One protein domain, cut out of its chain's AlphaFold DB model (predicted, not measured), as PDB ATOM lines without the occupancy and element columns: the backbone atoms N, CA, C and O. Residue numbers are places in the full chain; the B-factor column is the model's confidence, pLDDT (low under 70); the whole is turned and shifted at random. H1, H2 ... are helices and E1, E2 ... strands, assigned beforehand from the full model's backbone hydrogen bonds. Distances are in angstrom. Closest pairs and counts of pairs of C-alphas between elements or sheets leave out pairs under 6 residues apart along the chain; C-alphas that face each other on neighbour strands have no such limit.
ATOM      1  N   SER A  14     165.236 144.965  23.531       54.34
ATOM      2  CA  SER A  14     165.375 145.310  22.110       54.34
ATOM      3  C   SER A  14     164.213 146.159  21.584       54.34
ATOM      4  O   SER A  14     164.392 146.858  20.591       54.34
ATOM      5  N   GLN A  15     163.060 146.130  22.256       60.06
ATOM      6  CA  GLN A  15     161.867 146.909  21.918       60.06
ATOM      7  C   GLN A  15     161.897 148.330  22.499       60.06
ATOM      8  O   GLN A  15     161.064 149.145  22.122       60.06
ATOM      9  N   SER A  16     162.856 148.642  23.379       56.56
ATOM     10  CA  SER A  16     163.111 150.003  23.860       56.56
ATOM     11  C   SER A  16     164.072 150.734  22.920       56.56
ATOM     12  O   SER A  16     165.075 150.169  22.472       56.56
ATOM     13  N   SER A  17     163.813 152.009  22.652       59.72
ATOM     14  CA  SER A  17     164.743 152.894  21.951       59.72
ATOM     15  C   SER A  17     166.058 153.064  22.736       59.72
ATOM     16  O   SER A  17     166.096 152.869  23.955       59.72
ATOM     17  N   PRO A  18     167.169 153.446  22.077       53.41
ATOM     18  CA  PRO A  18     168.428 153.744  22.764       53.41
ATOM     19  C   PRO A  18     168.282 154.768  23.902       53.41
ATOM     20  O   PRO A  18     168.878 154.573  24.956       53.41
ATOM     21  N   HIS A  19     167.435 155.787  23.724       54.16
ATOM     22  CA  HIS A  19     167.145 156.807  24.737       54.16
ATOM     23  C   HIS A  19     166.417 156.219  25.963       54.16
ATOM     24  O   HIS A  19     166.783 156.502  27.100       54.16
ATOM     25  N   GLU A  20     165.441 155.329  25.754       50.62
ATOM     26  CA  GLU A  20     164.726 154.630  26.839       50.62
ATOM     27  C   GLU A  20     165.611 153.612  27.576       50.62
ATOM     28  O   GLU A  20     165.440 153.383  28.773       50.62
ATOM     29  N   ARG A  21     166.595 153.017  26.885       51.31
ATOM     30  CA  ARG A  21     167.595 152.131  27.505       51.31
ATOM     31  C   ARG A  21     168.595 152.886  28.377       51.31
ATOM     32  O   ARG A  21     169.012 152.352  29.400       51.31
ATOM     33  N   GLN A  22     168.964 154.107  27.992       46.66
ATOM     34  CA  GLN A  22     169.937 154.935  28.712       46.66
ATOM     35  C   GLN A  22     169.383 155.472  30.042       46.66
ATOM     36  O   GLN A  22     170.151 155.738  30.961       46.66
ATOM     37  N   GLY A  23     168.053 155.561  30.165       47.38
ATOM     38  CA  GLY A  23     167.376 155.955  31.398       47.38
ATOM     39  C   GLY A  23     167.256 154.850  32.451       47.38
ATOM     40  O   GLY A  23     167.125 155.185  33.621       47.38
ATOM     41  N   GLY A  24     167.279 153.558  32.076       49.03
ATOM     42  CA  GLY A  24     167.106 152.380  32.959       49.03
ATOM     43  C   GLY A  24     165.728 152.255  33.646       49.03
ATOM     44  O   GLY A  24     165.148 151.177  33.729       49.03
ATOM     45  N   ILE A  25     165.178 153.386  34.062       52.94
ATOM     46  CA  ILE A  25     163.967 153.636  34.834       52.94
ATOM     47  C   ILE A  25     162.707 153.616  33.943       52.94
ATOM     48  O   ILE A  25     161.620 153.231  34.367       52.94
ATOM     49  N   THR A  26     162.847 153.896  32.642       63.56
ATOM     50  CA  THR A  26     161.747 153.811  31.660       63.56
ATOM     51  C   THR A  26     161.366 152.361  31.312       63.56
ATOM     52  O   THR A  26     160.346 152.110  30.664       63.56
ATOM     53  N   LEU A  27     162.158 151.372  31.743       74.25
ATOM     54  CA  LEU A  27     162.005 149.976  31.318       74.25
ATOM     55  C   LEU A  27     160.747 149.308  31.894       74.25
ATOM     56  O   LEU A  27     160.072 148.572  31.180       74.25
ATOM     57  N   TRP A  28     160.369 149.571  33.148       78.19
ATOM     58  CA  TRP A  28     159.124 149.003  33.691       78.19
ATOM     59  C   TRP A  28     157.872 149.734  33.222       78.19
ATOM     60  O   TRP A  28     156.829 149.093  33.094       78.19
ATOM     61  N   VAL A  29     157.964 151.032  32.919       81.19
ATOM     62  CA  VAL A  29     156.853 151.782  32.316       81.19
ATOM     63  C   VAL A  29     156.563 151.232  30.920       81.19
ATOM     64  O   VAL A  29     155.437 150.822  30.647       81.19
ATOM     65  N   THR A  30     157.595 151.115  30.079       83.44
ATOM     66  CA  THR A  30     157.474 150.571  28.714       83.44
ATOM     67  C   THR A  30     157.031 149.108  28.707       83.44
ATOM     68  O   THR A  30     156.142 148.747  27.938       83.44
ATOM     69  N   ALA A  31     157.566 148.267  29.601       86.62
ATOM     70  CA  ALA A  31     157.092 146.891  29.745       86.62
ATOM     71  C   ALA A  31     155.612 146.840  30.155       86.62
ATOM     72  O   ALA A  31     154.840 146.082  29.572       86.62
ATOM     73  N   SER A  32     155.194 147.654  31.130       88.62
ATOM     74  CA  SER A  32     153.794 147.694  31.571       88.62
ATOM     75  C   SER A  32     152.865 148.126  30.438       88.62
ATOM     76  O   SER A  32     151.870 147.448  30.191       88.62
ATOM     77  N   GLN A  33     153.218 149.192  29.709       88.62
ATOM     78  CA  GLN A  33     152.463 149.667  28.548       88.62
ATOM     79  C   GLN A  33     152.300 148.568  27.491       88.62
ATOM     80  O   GLN A  33     151.182 148.293  27.063       88.62
ATOM     81  N   TRP A  34     153.390 147.880  27.143       90.62
ATOM     82  CA  TRP A  34     153.348 146.781  26.182       90.62
ATOM     83  C   TRP A  34     152.367 145.681  26.607       90.62
ATOM     84  O   TRP A  34     151.596 145.184  25.790       90.62
ATOM     85  N   TYR A  35     152.343 145.309  27.893       93.06
ATOM     86  CA  TYR A  35     151.404 144.300  28.391       93.06
ATOM     87  C   TYR A  35     149.949 144.784  28.434       93.06
ATOM     88  O   TYR A  35     149.056 143.957  28.232       93.06
ATOM     89  N   PHE A  36     149.691 146.077  28.668       92.56
ATOM     90  CA  PHE A  36     148.347 146.643  28.515       92.56
ATOM     91  C   PHE A  36     147.860 146.474  27.074       92.56
ATOM     92  O   PHE A  36     146.838 145.826  26.864       92.56
ATOM     93  N   GLU A  37     148.619 146.966  26.092       91.38
ATOM     94  CA  GLU A  37     148.278 146.876  24.664       91.38
ATOM     95  C   GLU A  37     148.050 145.415  24.243       91.38
ATOM     96  O   GLU A  37     146.981 145.047  23.750       91.38
ATOM     97  N   ARG A  38     149.014 144.547  24.564       91.19
ATOM     98  CA  ARG A  38     148.998 143.115  24.247       91.19
ATOM     99  C   ARG A  38     147.771 142.387  24.788       91.19
ATOM    100  O   ARG A  38     147.241 141.501  24.119       91.19
ATOM    101  N   LEU A  39     147.379 142.654  26.034       93.00
ATOM    102  CA  LEU A  39     146.272 141.933  26.664       93.00
ATOM    103  C   LEU A  39     144.914 142.536  26.311       93.00
ATOM    104  O   LEU A  39     143.949 141.775  26.253       93.00
ATOM    105  N   VAL A  40     144.841 143.834  26.005       93.06
ATOM    106  CA  VAL A  40     143.647 144.461  25.414       93.06
ATOM    107  C   VAL A  40     143.330 143.834  24.057       93.06
ATOM    108  O   VAL A  40     142.197 143.416  23.836       93.06
ATOM    109  N   GLU A  41     144.332 143.629  23.193       93.31
ATOM    110  CA  GLU A  41     144.163 142.889  21.926       93.31
ATOM    111  C   GLU A  41     143.634 141.455  22.127       93.31
ATOM    112  O   GLU A  41     143.012 140.880  21.237       93.31
ATOM    113  N   GLN A  42     143.872 140.866  23.303       92.94
ATOM    114  CA  GLN A  42     143.393 139.533  23.688       92.94
ATOM    115  C   GLN A  42     142.052 139.567  24.448       92.94
ATOM    116  O   GLN A  42     141.662 138.555  25.039       92.94
ATOM    117  N   GLY A  43     141.362 140.710  24.469       94.56
ATOM    118  CA  GLY A  43     140.059 140.886  25.117       94.56
ATOM    119  C   GLY A  43     140.117 141.087  26.634       94.56
ATOM    120  O   GLY A  43     139.145 140.796  27.329       94.56
ATOM    121  N   MET A  44     141.258 141.512  27.192       95.19
ATOM    122  CA  MET A  44     141.315 141.980  28.579       95.19
ATOM    123  C   MET A  44     140.950 143.460  28.647       95.19
ATOM    124  O   MET A  44     141.738 144.311  28.249       95.19
ATOM    125  N   ASP A  45     139.805 143.761  29.246       94.56
ATOM    126  CA  ASP A  45     139.387 145.148  29.451       94.56
ATOM    127  C   ASP A  45     139.999 145.752  30.717       94.56
ATOM    128  O   ASP A  45     140.150 145.077  31.743       94.56
ATOM    129  N   PHE A  46     140.281 147.051  30.665       94.25
ATOM    130  CA  PHE A  46     140.705 147.868  31.798       94.25
ATOM    131  C   PHE A  46     139.761 149.063  31.944       94.25
ATOM    132  O   PHE A  46     139.227 149.533  30.943       94.25
ATOM    133  N   PRO A  47     139.524 149.562  33.169       93.19
ATOM    134  CA  PRO A  47     138.771 150.797  33.328       93.19
ATOM    135  C   PRO A  47     139.570 151.978  32.768       93.19
ATOM    136  O   PRO A  47     140.777 152.079  33.021       93.19
ATOM    137  N   ASP A  48     138.879 152.902  32.100       91.25
ATOM    138  CA  ASP A  48     139.435 154.217  31.786       91.25
ATOM    139  C   ASP A  48     139.956 154.843  33.077       91.25
ATOM    140  O   ASP A  48     139.222 155.020  34.056       91.25
ATOM    141  N   SER A  49     141.257 155.104  33.108       91.31
ATOM    142  CA  SER A  49     141.952 155.526  34.314       91.31
ATOM    143  C   SER A  49     143.089 156.477  33.977       91.31
ATOM    144  O   SER A  49     143.742 156.366  32.942       91.31
ATOM    145  N   PHE A  50     143.317 157.424  34.879       90.44
ATOM    146  CA  PHE A  50     144.464 158.316  34.860       90.44
ATOM    147  C   PHE A  50     145.110 158.254  36.239       90.44
ATOM    148  O   PHE A  50     144.442 158.464  37.251       90.44
ATOM    149  N   PHE A  51     146.385 157.886  36.285       90.31
ATOM    150  CA  PHE A  51     147.098 157.603  37.525       90.31
ATOM    151  C   PHE A  51     148.570 157.981  37.399       90.31
ATOM    152  O   PHE A  51     149.129 158.022  36.304       90.31
ATOM    153  N   PHE A  52     149.203 158.235  38.541       88.81
ATOM    154  CA  PHE A  52     150.639 158.460  38.619       88.81
ATOM    155  C   PHE A  52     151.350 157.129  38.865       88.81
ATOM    156  O   PHE A  52     151.142 156.498  39.903       88.81
ATOM    157  N   LEU A  53     152.174 156.707  37.909       88.50
ATOM    158  CA  LEU A  53     153.040 155.540  38.034       88.50
ATOM    159  C   LEU A  53     154.451 156.016  38.375       88.50
ATOM    160  O   LEU A  53     155.116 156.631  37.546       88.50
ATOM    161  N   SER A  54     154.886 155.752  39.601       86.69
ATOM    162  CA  SER A  54     156.224 156.088  40.062       86.69
ATOM    163  C   SER A  54     157.267 155.234  39.358       86.69
ATOM    164  O   SER A  54     157.125 154.018  39.208       86.69
ATOM    165  N   ASP A  55     158.354 155.894  38.996       81.62
ATOM    166  CA  ASP A  55     159.544 155.316  38.406       81.62
ATOM    167  C   ASP A  55     160.703 155.241  39.419       81.62
ATOM    168  O   ASP A  55     161.876 155.275  39.066       81.62
ATOM    169  N   GLN A  56     160.378 155.161  40.708       84.00
ATOM    170  CA  GLN A  56     161.363 155.088  41.781       84.00
ATOM    171  C   GLN A  56     161.392 153.686  42.388       84.00
ATOM    172  O   GLN A  56     160.345 153.119  42.712       84.00
ATOM    173  N   ASP A  57     162.596 153.166  42.634       82.06
ATOM    174  CA  ASP A  57     162.798 151.852  43.257       82.06
ATOM    175  C   ASP A  57     162.218 151.772  44.680       82.06
ATOM    176  O   ASP A  57     161.838 150.692  45.141       82.06
ATOM    177  N   SER A  58     162.173 152.905  45.389       82.69
ATOM    178  CA  SER A  58     161.826 153.010  46.813       82.69
ATOM    179  C   SER A  58     160.391 153.444  47.101       82.69
ATOM    180  O   SER A  58     160.013 153.565  48.268       82.69
ATOM    181  N   GLY A  59     159.591 153.657  46.058       83.31
ATOM    182  CA  GLY A  59     158.260 154.244  46.164       83.31
ATOM    183  C   GLY A  59     158.278 155.765  46.340       83.31
ATOM    184  O   GLY A  59     159.305 156.359  46.665       83.31
ATOM    185  N   TRP A  60     157.132 156.407  46.119       85.62
ATOM    186  CA  TRP A  60     157.026 157.864  45.986       85.62
ATOM    187  C   TRP A  60     156.376 158.537  47.201       85.62
ATOM    188  O   TRP A  60     156.862 159.554  47.695       85.62
ATOM    189  N   CYS A  61     155.285 157.970  47.713       83.25
ATOM    190  CA  CYS A  61     154.414 158.598  48.700       83.25
ATOM    191  C   CYS A  61     154.637 158.081  50.121       83.25
ATOM    192  O   CYS A  61     154.053 157.087  50.559       83.25
ATOM    193  N   THR A  62     155.395 158.839  50.911       75.69
ATOM    194  CA  THR A  62     155.670 158.482  52.309       75.69
ATOM    195  C   THR A  62     154.462 158.625  53.238       75.69
ATOM    196  O   THR A  62     154.317 157.808  54.142       75.69
ATOM    197  N   HIS A  63     153.585 159.616  53.029       74.25
ATOM    198  CA  HIS A  63     152.447 159.894  53.915       74.25
ATOM    199  C   HIS A  63     151.182 160.328  53.136       74.25
ATOM    200  O   HIS A  63     151.300 160.961  52.086       74.25
ATOM    201  N   PRO A  64     149.949 160.063  53.633       68.56
ATOM    202  CA  PRO A  64     148.712 160.491  52.966       68.56
ATOM    203  C   PRO A  64     148.608 161.999  52.706       68.56
ATOM    204  O   PRO A  64     147.909 162.413  51.782       68.56
ATOM    205  N   ASP A  65     149.276 162.805  53.534       73.88
ATOM    206  CA  ASP A  65     149.209 164.269  53.472       73.88
ATOM    207  C   ASP A  65     150.268 164.863  52.525       73.88
ATOM    208  O   ASP A  65     150.152 166.014  52.118       73.88
ATOM    209  N   SER A  66     151.284 164.080  52.135       71.94
ATOM    210  CA  SER A  66     152.351 164.516  51.225       71.94
ATOM    211  C   SER A  66     152.054 164.219  49.752       71.94
ATOM    212  O   SER A  66     152.832 164.607  48.885       71.94
ATOM    213  N   CYS A  67     150.945 163.534  49.454       75.81
ATOM    214  CA  CYS A  67     150.574 163.147  48.097       75.81
ATOM    215  C   CYS A  67     149.140 163.547  47.755       75.81
ATOM    216  O   CYS A  67     148.174 163.002  48.287       75.81
ATOM    217  N   ALA A  68     149.010 164.475  46.801       72.56
ATOM    218  CA  ALA A  68     147.720 164.943  46.296       72.56
ATOM    219  C   ALA A  68     146.926 163.841  45.569       72.56
ATOM    220  O   ALA A  68     145.697 163.870  45.559       72.56
ATOM    221  N   ILE A  69     147.619 162.853  44.995       77.31
ATOM    222  CA  ILE A  69     147.030 161.680  44.349       77.31
ATOM    223  C   ILE A  69     147.774 160.416  44.808       77.31
ATOM    224  O   ILE A  69     148.997 160.471  44.956       77.31
ATOM    225  N   PRO A  70     147.089 159.281  45.054       83.12
ATOM    226  CA  PRO A  70     147.778 158.033  45.371       83.12
ATOM    227  C   PRO A  70     148.679 157.610  44.205       83.12
ATOM    228  O   PRO A  70     148.197 157.439  43.082       83.12
ATOM    229  N   ALA A  71     149.973 157.461  44.482       89.44
ATOM    230  CA  ALA A  71     150.963 156.971  43.532       89.44
ATOM    231  C   ALA A  71     150.938 155.443  43.456       89.44
ATOM    232  O   ALA A  71     150.679 154.764  44.454       89.44
ATOM    233  N   LEU A  72     151.230 154.907  42.274       92.19
ATOM    234  CA  LEU A  72     151.507 153.491  42.086       92.19
ATOM    235  C   LEU A  72     153.022 153.278  42.096       92.19
ATOM    236  O   LEU A  72     153.723 153.911  41.312       92.19
ATOM    237  N   SER A  73     153.524 152.369  42.926       91.44
ATOM    238  CA  SER A  73     154.959 152.057  43.021       91.44
ATOM    239  C   SER A  73     155.222 150.558  42.973       91.44
ATOM    240  O   SER A  73     154.352 149.756  43.298       91.44
ATOM    241  N   ILE A  74     156.426 150.167  42.558       90.06
ATOM    242  CA  ILE A  74     156.804 148.751  42.444       90.06
ATOM    243  C   ILE A  74     157.022 148.081  43.805       90.06
ATOM    244  O   ILE A  74     156.765 146.886  43.957       90.06
ATOM    245  N   ALA A  75     157.459 148.850  44.803       90.62
ATOM    246  CA  ALA A  75     157.692 148.367  46.154       90.62
ATOM    247  C   ALA A  75     157.517 149.468  47.200       90.62
ATOM    248  O   ALA A  75     157.512 150.660  46.887       90.62
ATOM    249  N   LYS A  76     157.387 149.040  48.456       90.50
ATOM    250  CA  LYS A  76     157.416 149.899  49.644       90.50
ATOM    251  C   LYS A  76     158.016 149.159  50.828       90.50
ATOM    252  O   LYS A  76     157.883 147.941  50.914       90.50
ATOM    253  N   ASP A  77     158.655 149.892  51.731       87.50
ATOM    254  CA  ASP A  77     159.379 149.354  52.889       87.50
ATOM    255  C   ASP A  77     158.601 149.433  54.202       87.50
ATOM    256  O   ASP A  77     159.025 148.879  55.212       87.50
ATOM    257  N   ARG A  78     157.489 150.174  54.230       80.25
ATOM    258  CA  ARG A  78     156.778 150.470  55.475       80.25
ATOM    259  C   ARG A  78     155.263 150.479  55.297       80.25
ATOM    260  O   ARG A  78     154.783 150.947  54.259       80.25
ATOM    261  N   PRO A  79     154.491 150.007  56.292       71.12
ATOM    262  CA  PRO A  79     153.029 150.026  56.247       71.12
ATOM    263  C   PRO A  79     152.413 151.428  56.155       71.12
ATOM    264  O   PRO A  79     151.272 151.554  55.712       71.12
ATOM    265  N   GLU A  80     153.130 152.466  56.593       77.75
ATOM    266  CA  GLU A  80     152.668 153.859  56.576       77.75
ATOM    267  C   GLU A  80     152.689 154.465  55.168       77.75
ATOM    268  O   GLU A  80     151.939 155.408  54.901       77.75
ATOM    269  N   ARG A  81     153.504 153.910  54.258       82.75
ATOM    270  CA  ARG A  81     153.541 154.351  52.864       82.75
ATOM    271  C   ARG A  81     152.219 154.041  52.173       82.75
ATOM    272  O   ARG A  81     151.754 152.894  52.132       82.75
ATOM    273  N   VAL A  82     151.645 155.082  51.577       85.69
ATOM    274  CA  VAL A  82     150.347 155.024  50.890       85.69
ATOM    275  C   VAL A  82     150.459 154.688  49.410       85.69
ATOM    276  O   VAL A  82     149.441 154.673  48.719       85.69
ATOM    277  N   ASP A  83     151.668 154.404  48.922       89.81
ATOM    278  CA  ASP A  83     151.862 153.869  47.582       89.81
ATOM    279  C   ASP A  83     151.030 152.593  47.388       89.81
ATOM    280  O   ASP A  83     151.024 151.674  48.225       89.81
ATOM    281  N   LEU A  84     150.329 152.544  46.258       92.38
ATOM    282  CA  LEU A  84     149.617 151.366  45.797       92.38
ATOM    283  C   LEU A  84     150.587 150.501  44.996       92.38
ATOM    284  O   LEU A  84     151.172 150.955  44.015       92.38
ATOM    285  N   LEU A  85     150.776 149.251  45.410       93.69
ATOM    286  CA  LEU A  85     151.757 148.391  44.762       93.69
ATOM    287  C   LEU A  85     151.244 147.902  43.410       93.69
ATOM    288  O   LEU A  85     150.163 147.316  43.344       93.69
ATOM    289  N   PHE A  86     152.023 148.110  42.348       93.06
ATOM    290  CA  PHE A  86     151.729 147.594  41.010       93.06
ATOM    291  C   PHE A  86     152.702 146.468  40.621       93.06
ATOM    292  O   PHE A  86     153.804 146.373  41.168       93.06
ATOM    293  N   PRO A  87     152.314 145.574  39.696       93.62
ATOM    294  CA  PRO A  87     153.149 144.449  39.316       93.62
ATOM    295  C   PRO A  87     154.302 144.874  38.402       93.62
ATOM    296  O   PRO A  87     154.094 145.468  37.347       93.62
ATOM    297  N   PHE A  88     155.524 144.483  38.761       90.69
ATOM    298  CA  PHE A  88     156.694 144.653  37.905       90.69
ATOM    299  C   PHE A  88     156.629 143.711  36.689       90.69
ATOM    300  O   PHE A  88     156.593 142.485  36.836       90.69
ATOM    301  N   MET A  89     156.619 144.281  35.480       90.25
ATOM    302  CA  MET A  89     156.363 143.532  34.240       90.25
ATOM    303  C   MET A  89     157.617 143.156  33.436       90.25
ATOM    304  O   MET A  89     157.513 142.364  32.494       90.25
ATOM    305  N   VAL A  90     158.799 143.669  33.791       87.25
ATOM    306  CA  VAL A  90     160.039 143.404  33.039       87.25
ATOM    307  C   VAL A  90     160.503 141.963  33.232       87.25
ATOM    308  O   VAL A  90     160.793 141.526  34.352       87.25
ATOM    309  N   GLY A  91     160.638 141.243  32.115       82.94
ATOM    310  CA  GLY A  91     161.042 139.839  32.103       82.94
ATOM    311  C   GLY A  91     160.120 139.001  32.978       82.94
ATOM    312  O   GLY A  91     160.590 138.351  33.900       82.94
ATOM    313  N   SER A  92     158.809 139.167  32.803       87.12
ATOM    314  CA  SER A  92     157.769 138.608  33.668       87.12
ATOM    315  C   SER A  92     157.174 137.305  33.111       87.12
ATOM    316  O   SER A  92     156.374 136.647  33.786       87.12
ATOM    317  N   ARG A 271     149.458 138.857  36.659       95.88
ATOM    318  CA  ARG A 271     149.925 140.212  36.995       95.88
ATOM    319  C   ARG A 271     148.968 141.280  36.481       95.88
ATOM    320  O   ARG A 271     148.543 142.145  37.237       95.88
ATOM    321  N   MET A 272     148.560 141.186  35.223       95.81
ATOM    322  CA  MET A 272     147.670 142.183  34.628       95.81
ATOM    323  C   MET A 272     146.225 142.079  35.129       95.81
ATOM    324  O   MET A 272     145.546 143.096  35.221       95.81
ATOM    325  N   LEU A 273     145.766 140.902  35.568       96.38
ATOM    326  CA  LEU A 273     144.507 140.777  36.313       96.38
ATOM    327  C   LEU A 273     144.570 141.484  37.673       96.38
ATOM    328  O   LEU A 273     143.595 142.132  38.064       96.38
ATOM    329  N   TYR A 274     145.705 141.395  38.371       96.88
ATOM    330  CA  TYR A 274     145.947 142.186  39.574       96.88
ATOM    331  C   TYR A 274     145.962 143.685  39.243       96.88
ATOM    332  O   TYR A 274     145.250 144.449  39.888       96.88
ATOM    333  N   PHE A 275     146.670 144.102  38.186       95.81
ATOM    334  CA  PHE A 275     146.708 145.505  37.757       95.81
ATOM    335  C   PHE A 275     145.302 146.025  37.411       95.81
ATOM    336  O   PHE A 275     144.887 147.077  37.887       95.81
ATOM    337  N   ARG A 276     144.496 145.244  36.684       96.25
ATOM    338  CA  ARG A 276     143.090 145.569  36.412       96.25
ATOM    339  C   ARG A 276     142.302 145.774  37.701       96.25
ATOM    340  O   ARG A 276     141.581 146.758  37.834       96.25
ATOM    341  N   ARG A 277     142.443 144.856  38.663       96.25
ATOM    342  CA  ARG A 277     141.770 144.946  39.964       96.25
ATOM    343  C   ARG A 277     142.204 146.189  40.740       96.25
ATOM    344  O   ARG A 277     141.339 146.863  41.302       96.25
ATOM    345  N   LEU A 278     143.501 146.489  40.737       96.12
ATOM    346  CA  LEU A 278     144.086 147.693  41.314       96.12
ATOM    347  C   LEU A 278     143.455 148.946  40.698       96.12
ATOM    348  O   LEU A 278     142.905 149.753  41.439       96.12
ATOM    349  N   LEU A 279     143.424 149.066  39.367       95.44
ATOM    350  CA  LEU A 279     142.838 150.225  38.683       95.44
ATOM    351  C   LEU A 279     141.335 150.360  38.946       95.44
ATOM    352  O   LEU A 279     140.853 151.455  39.220       95.44
ATOM    353  N   SER A 280     140.578 149.258  38.958       94.69
ATOM    354  CA  SER A 280     139.150 149.309  39.299       94.69
ATOM    355  C   SER A 280     138.911 149.814  40.725       94.69
ATOM    356  O   SER A 280     137.969 150.567  40.967       94.69
ATOM    357  N   ARG A 281     139.748 149.403  41.687       94.12
ATOM    358  CA  ARG A 281     139.659 149.884  43.072       94.12
ATOM    359  C   ARG A 281     140.124 151.331  43.204       94.12
ATOM    360  O   ARG A 281     139.463 152.104  43.889       94.12
ATOM    361  N   TYR A 282     141.198 151.688  42.511       92.50
ATOM    362  CA  TYR A 282     141.726 153.043  42.432       92.50
ATOM    363  C   TYR A 282     140.669 154.027  41.925       92.50
ATOM    364  O   TYR A 282     140.408 155.029  42.582       92.50
ATOM    365  N   MET A 283     139.966 153.698  40.836       91.06
ATOM    366  CA  MET A 283     138.866 154.522  40.320       91.06
ATOM    367  C   MET A 283     137.739 154.709  41.343       91.06
ATOM    368  O   MET A 283     137.104 155.763  41.379       91.06
ATOM    369  N   GLY A 284     137.519 153.728  42.222       90.38
ATOM    370  CA  GLY A 284     136.567 153.829  43.329       90.38
ATOM    371  C   GLY A 284     136.887 154.941  44.334       90.38
ATOM    372  O   GLY A 284     135.960 155.473  44.935       90.38
ATOM    373  N   LEU A 285     138.156 155.352  44.472       87.38
ATOM    374  CA  LEU A 285     138.574 156.424  45.391       87.38
ATOM    375  C   LEU A 285     138.032 157.809  45.006       87.38
ATOM    376  O   LEU A 285     138.007 158.721  45.837       87.38
ATOM    377  N   PHE A 286     137.594 157.977  43.760       87.25
ATOM    378  CA  PHE A 286     137.145 159.257  43.206       87.25
ATOM    379  C   PHE A 286     135.616 159.390  43.138       87.25
ATOM    380  O   PHE A 286     135.113 160.378  42.595       87.25
ATOM    381  N   ARG A 287     134.871 158.416  43.685       89.44
ATOM    382  CA  ARG A 287     133.402 158.410  43.692       89.44
ATOM    383  C   ARG A 287     132.843 159.414  44.702       89.44
ATOM    384  O   ARG A 287     133.032 159.266  45.894       89.44
ATOM    385  N   VAL A 332     137.628 166.183  46.114       46.50
ATOM    386  CA  VAL A 332     137.900 165.571  47.393       46.50
ATOM    387  C   VAL A 332     138.000 164.096  47.049       46.50
ATOM    388  O   VAL A 332     137.052 163.509  46.516       46.50
ATOM    389  N   LEU A 333     139.189 163.520  47.245       49.22
ATOM    390  CA  LEU A 333     139.323 162.073  47.317       49.22
ATOM    391  C   LEU A 333     138.246 161.627  48.300       49.22
ATOM    392  O   LEU A 333     138.311 161.960  49.478       49.22
ATOM    393  N   SER A 334     137.222 160.948  47.791       49.12
ATOM    394  CA  SER A 334     136.083 160.511  48.602       49.12
ATOM    395  C   SER A 334     136.507 159.567  49.727       49.12
ATOM    396  O   SER A 334     135.797 159.410  50.713       49.12
ATOM    397  N   GLY A 335     137.710 159.002  49.572       51.50
ATOM    398  CA  GLY A 335     138.474 158.317  50.589       51.50
ATOM    399  C   GLY A 335     138.822 159.206  51.783       51.50
ATOM    400  O   GLY A 335     139.720 160.053  51.664       51.50
ATOM    401  N   SER A 336     138.247 158.930  52.962       56.84
ATOM    402  CA  SER A 336     138.849 159.363  54.231       56.84
ATOM    403  C   SER A 336     140.340 158.981  54.254       56.84
ATOM    404  O   SER A 336     140.792 158.086  53.524       56.84
ATOM    405  N   LYS A 337     141.148 159.654  55.083       59.62
ATOM    406  CA  LYS A 337     142.552 159.256  55.287       59.62
ATOM    407  C   LYS A 337     142.643 157.758  55.625       59.62
ATOM    408  O   LYS A 337     143.522 157.077  55.099       59.62
ATOM    409  N   GLU A 338     141.678 157.225  56.381       56.53
ATOM    410  CA  GLU A 338     141.600 155.791  56.676       56.53
ATOM    411  C   GLU A 338     141.280 154.941  55.448       56.53
ATOM    412  O   GLU A 338     141.885 153.892  55.291       56.53
ATOM    413  N   GLN A 339     140.394 155.367  54.543       59.22
ATOM    414  CA  GLN A 339     140.081 154.600  53.329       59.22
ATOM    415  C   GLN A 339     141.275 154.508  52.369       59.22
ATOM    416  O   GLN A 339     141.479 153.473  51.734       59.22
ATOM    417  N   ARG A 340     142.102 155.559  52.292       60.97
ATOM    418  CA  ARG A 340     143.351 155.543  51.508       60.97
ATOM    419  C   ARG A 340     144.394 154.613  52.118       60.97
ATOM    420  O   ARG A 340     144.987 153.808  51.403       60.97
ATOM    421  N   VAL A 341     144.568 154.685  53.436       59.66
ATOM    422  CA  VAL A 341     145.455 153.780  54.179       59.66
ATOM    423  C   VAL A 341     144.958 152.336  54.088       59.66
ATOM    424  O   VAL A 341     145.755 151.433  53.865       59.66
ATOM    425  N   PHE A 342     143.649 152.109  54.197       62.00
ATOM    426  CA  PHE A 342     143.032 150.793  54.059       62.00
ATOM    427  C   PHE A 342     143.285 150.212  52.672       62.00
ATOM    428  O   PHE A 342     143.769 149.089  52.568       62.00
ATOM    429  N   LEU A 343     143.056 150.980  51.601       64.81
ATOM    430  CA  LEU A 343     143.300 150.475  50.254       64.81
ATOM    431  C   LEU A 343     144.781 150.143  50.021       64.81
ATOM    432  O   LEU A 343     145.070 149.098  49.451       64.81
ATOM    433  N   ALA A 344     145.710 150.973  50.503       57.22
ATOM    434  CA  ALA A 344     147.148 150.695  50.429       57.22
ATOM    435  C   ALA A 344     147.608 149.529  51.336       57.22
ATOM    436  O   ALA A 344     148.729 149.022  51.203       57.22
ATOM    437  N   ARG A 345     146.785 149.115  52.304       60.78
ATOM    438  CA  ARG A 345     147.029 147.937  53.151       60.78
ATOM    439  C   ARG A 345     146.434 146.659  52.567       60.78
ATOM    440  O   ARG A 345     147.015 145.600  52.768       60.78
ATOM    441  N   GLU A 346     145.311 146.760  51.867       63.56
ATOM    442  CA  GLU A 346     144.618 145.630  51.238       63.56
ATOM    443  C   GLU A 346     145.195 145.260  49.865       63.56
ATOM    444  O   GLU A 346     145.214 144.086  49.498       63.56
ATOM    445  N   LEU A 347     145.661 146.261  49.112       57.25
ATOM    446  CA  LEU A 347     146.419 146.115  47.864       57.25
ATOM    447  C   LEU A 347     147.908 146.291  48.162       57.25
ATOM    448  O   LEU A 347     148.716 145.483  47.670       57.25
TER     449      LEU A 347
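This is residues 14 to 92, 271 to 287 and 332 to 347 of the 347 residues of the protein "CAP10 domain-containing protein" of Gonium pectorale (UniProt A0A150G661). What is the main picture around the longest helix, H2? H2 and H3 stand at about a right angle to each other beside a core of loops wound about the short strand E1, while H1 makes a corner with H2 at one end of the whole and H4 lies at the other end, near H3. What makes up the printed part? It has 112 residues with four named helices and one named strand, in the order H1, H2, E1, H3, H4; its class is mostly helix, yet under half of the residues are in named elements. How large is it? It is compact, with a radius of gyration of the C-alphas of 14.6 A, and the C-alphas span 43 by 32 by 21 A.

Where are the longer helices? H2 is residues 26 to 40, 21.3 A from first to last C-alpha, beginning with C-alpha 26 at (161.747, 153.811, 31.660). H3 is residues 271 to 284, 20.1 A, and H4 is residues 337 to 346, 14.4 A, with C-alpha 346 at (144.618, 145.630, 51.238). Where are the short elements? H1 is residues 18 to 23, with C-alpha 18 at (168.428, 153.744, 22.764), and E1 is residues 71 to 73.

What stands next to H2? H2 is close to H3 but not clearly touching it, and their lines are about perpendicular at 90 degrees; their closest C-alphas, those of Tyr 35 and Met 272, are 7.6 A apart. H1 and H2 touch only at the corner, and only just, with 3 pairs of C-alphas within 8 A; the closest are those of Glu 20 and Thr 26 at 5.7 A, and the helices run opposite ways at a steep tilt of 64 degrees. Where are H4 and E1? H3 and H4 are near each other, with 5 pairs of C-alphas within 10 A, while H4 is apart from H2. E1 pairs with no named strand, but its residues 71 to 72 pair parallel with residues 52 to 53, and its residues 72 to 73 with residues 84 to 85, also parallel. What do the helix backbones show? Every O i to N i+4 pair is within hydrogen-bond range in H1, H2, H3 and H4.

How far does it reach? The two C-alphas farthest apart are those of Ser 14 and Ser 336, at 44.0 A. Where is it cut, and which link is long? Residues 93 to 270 are not printed, with 8.7 A between C-alphas 92 and 271, nor are residues 288 to 331, with 9.2 A between C-alphas 287 and 332. The link from H2 to E1 is long, with 30 residues. Where is confidence low? The mean pLDDT of the printed part is 79.5, and residues 14 to 26, 64 and 332 to 347 are under 70.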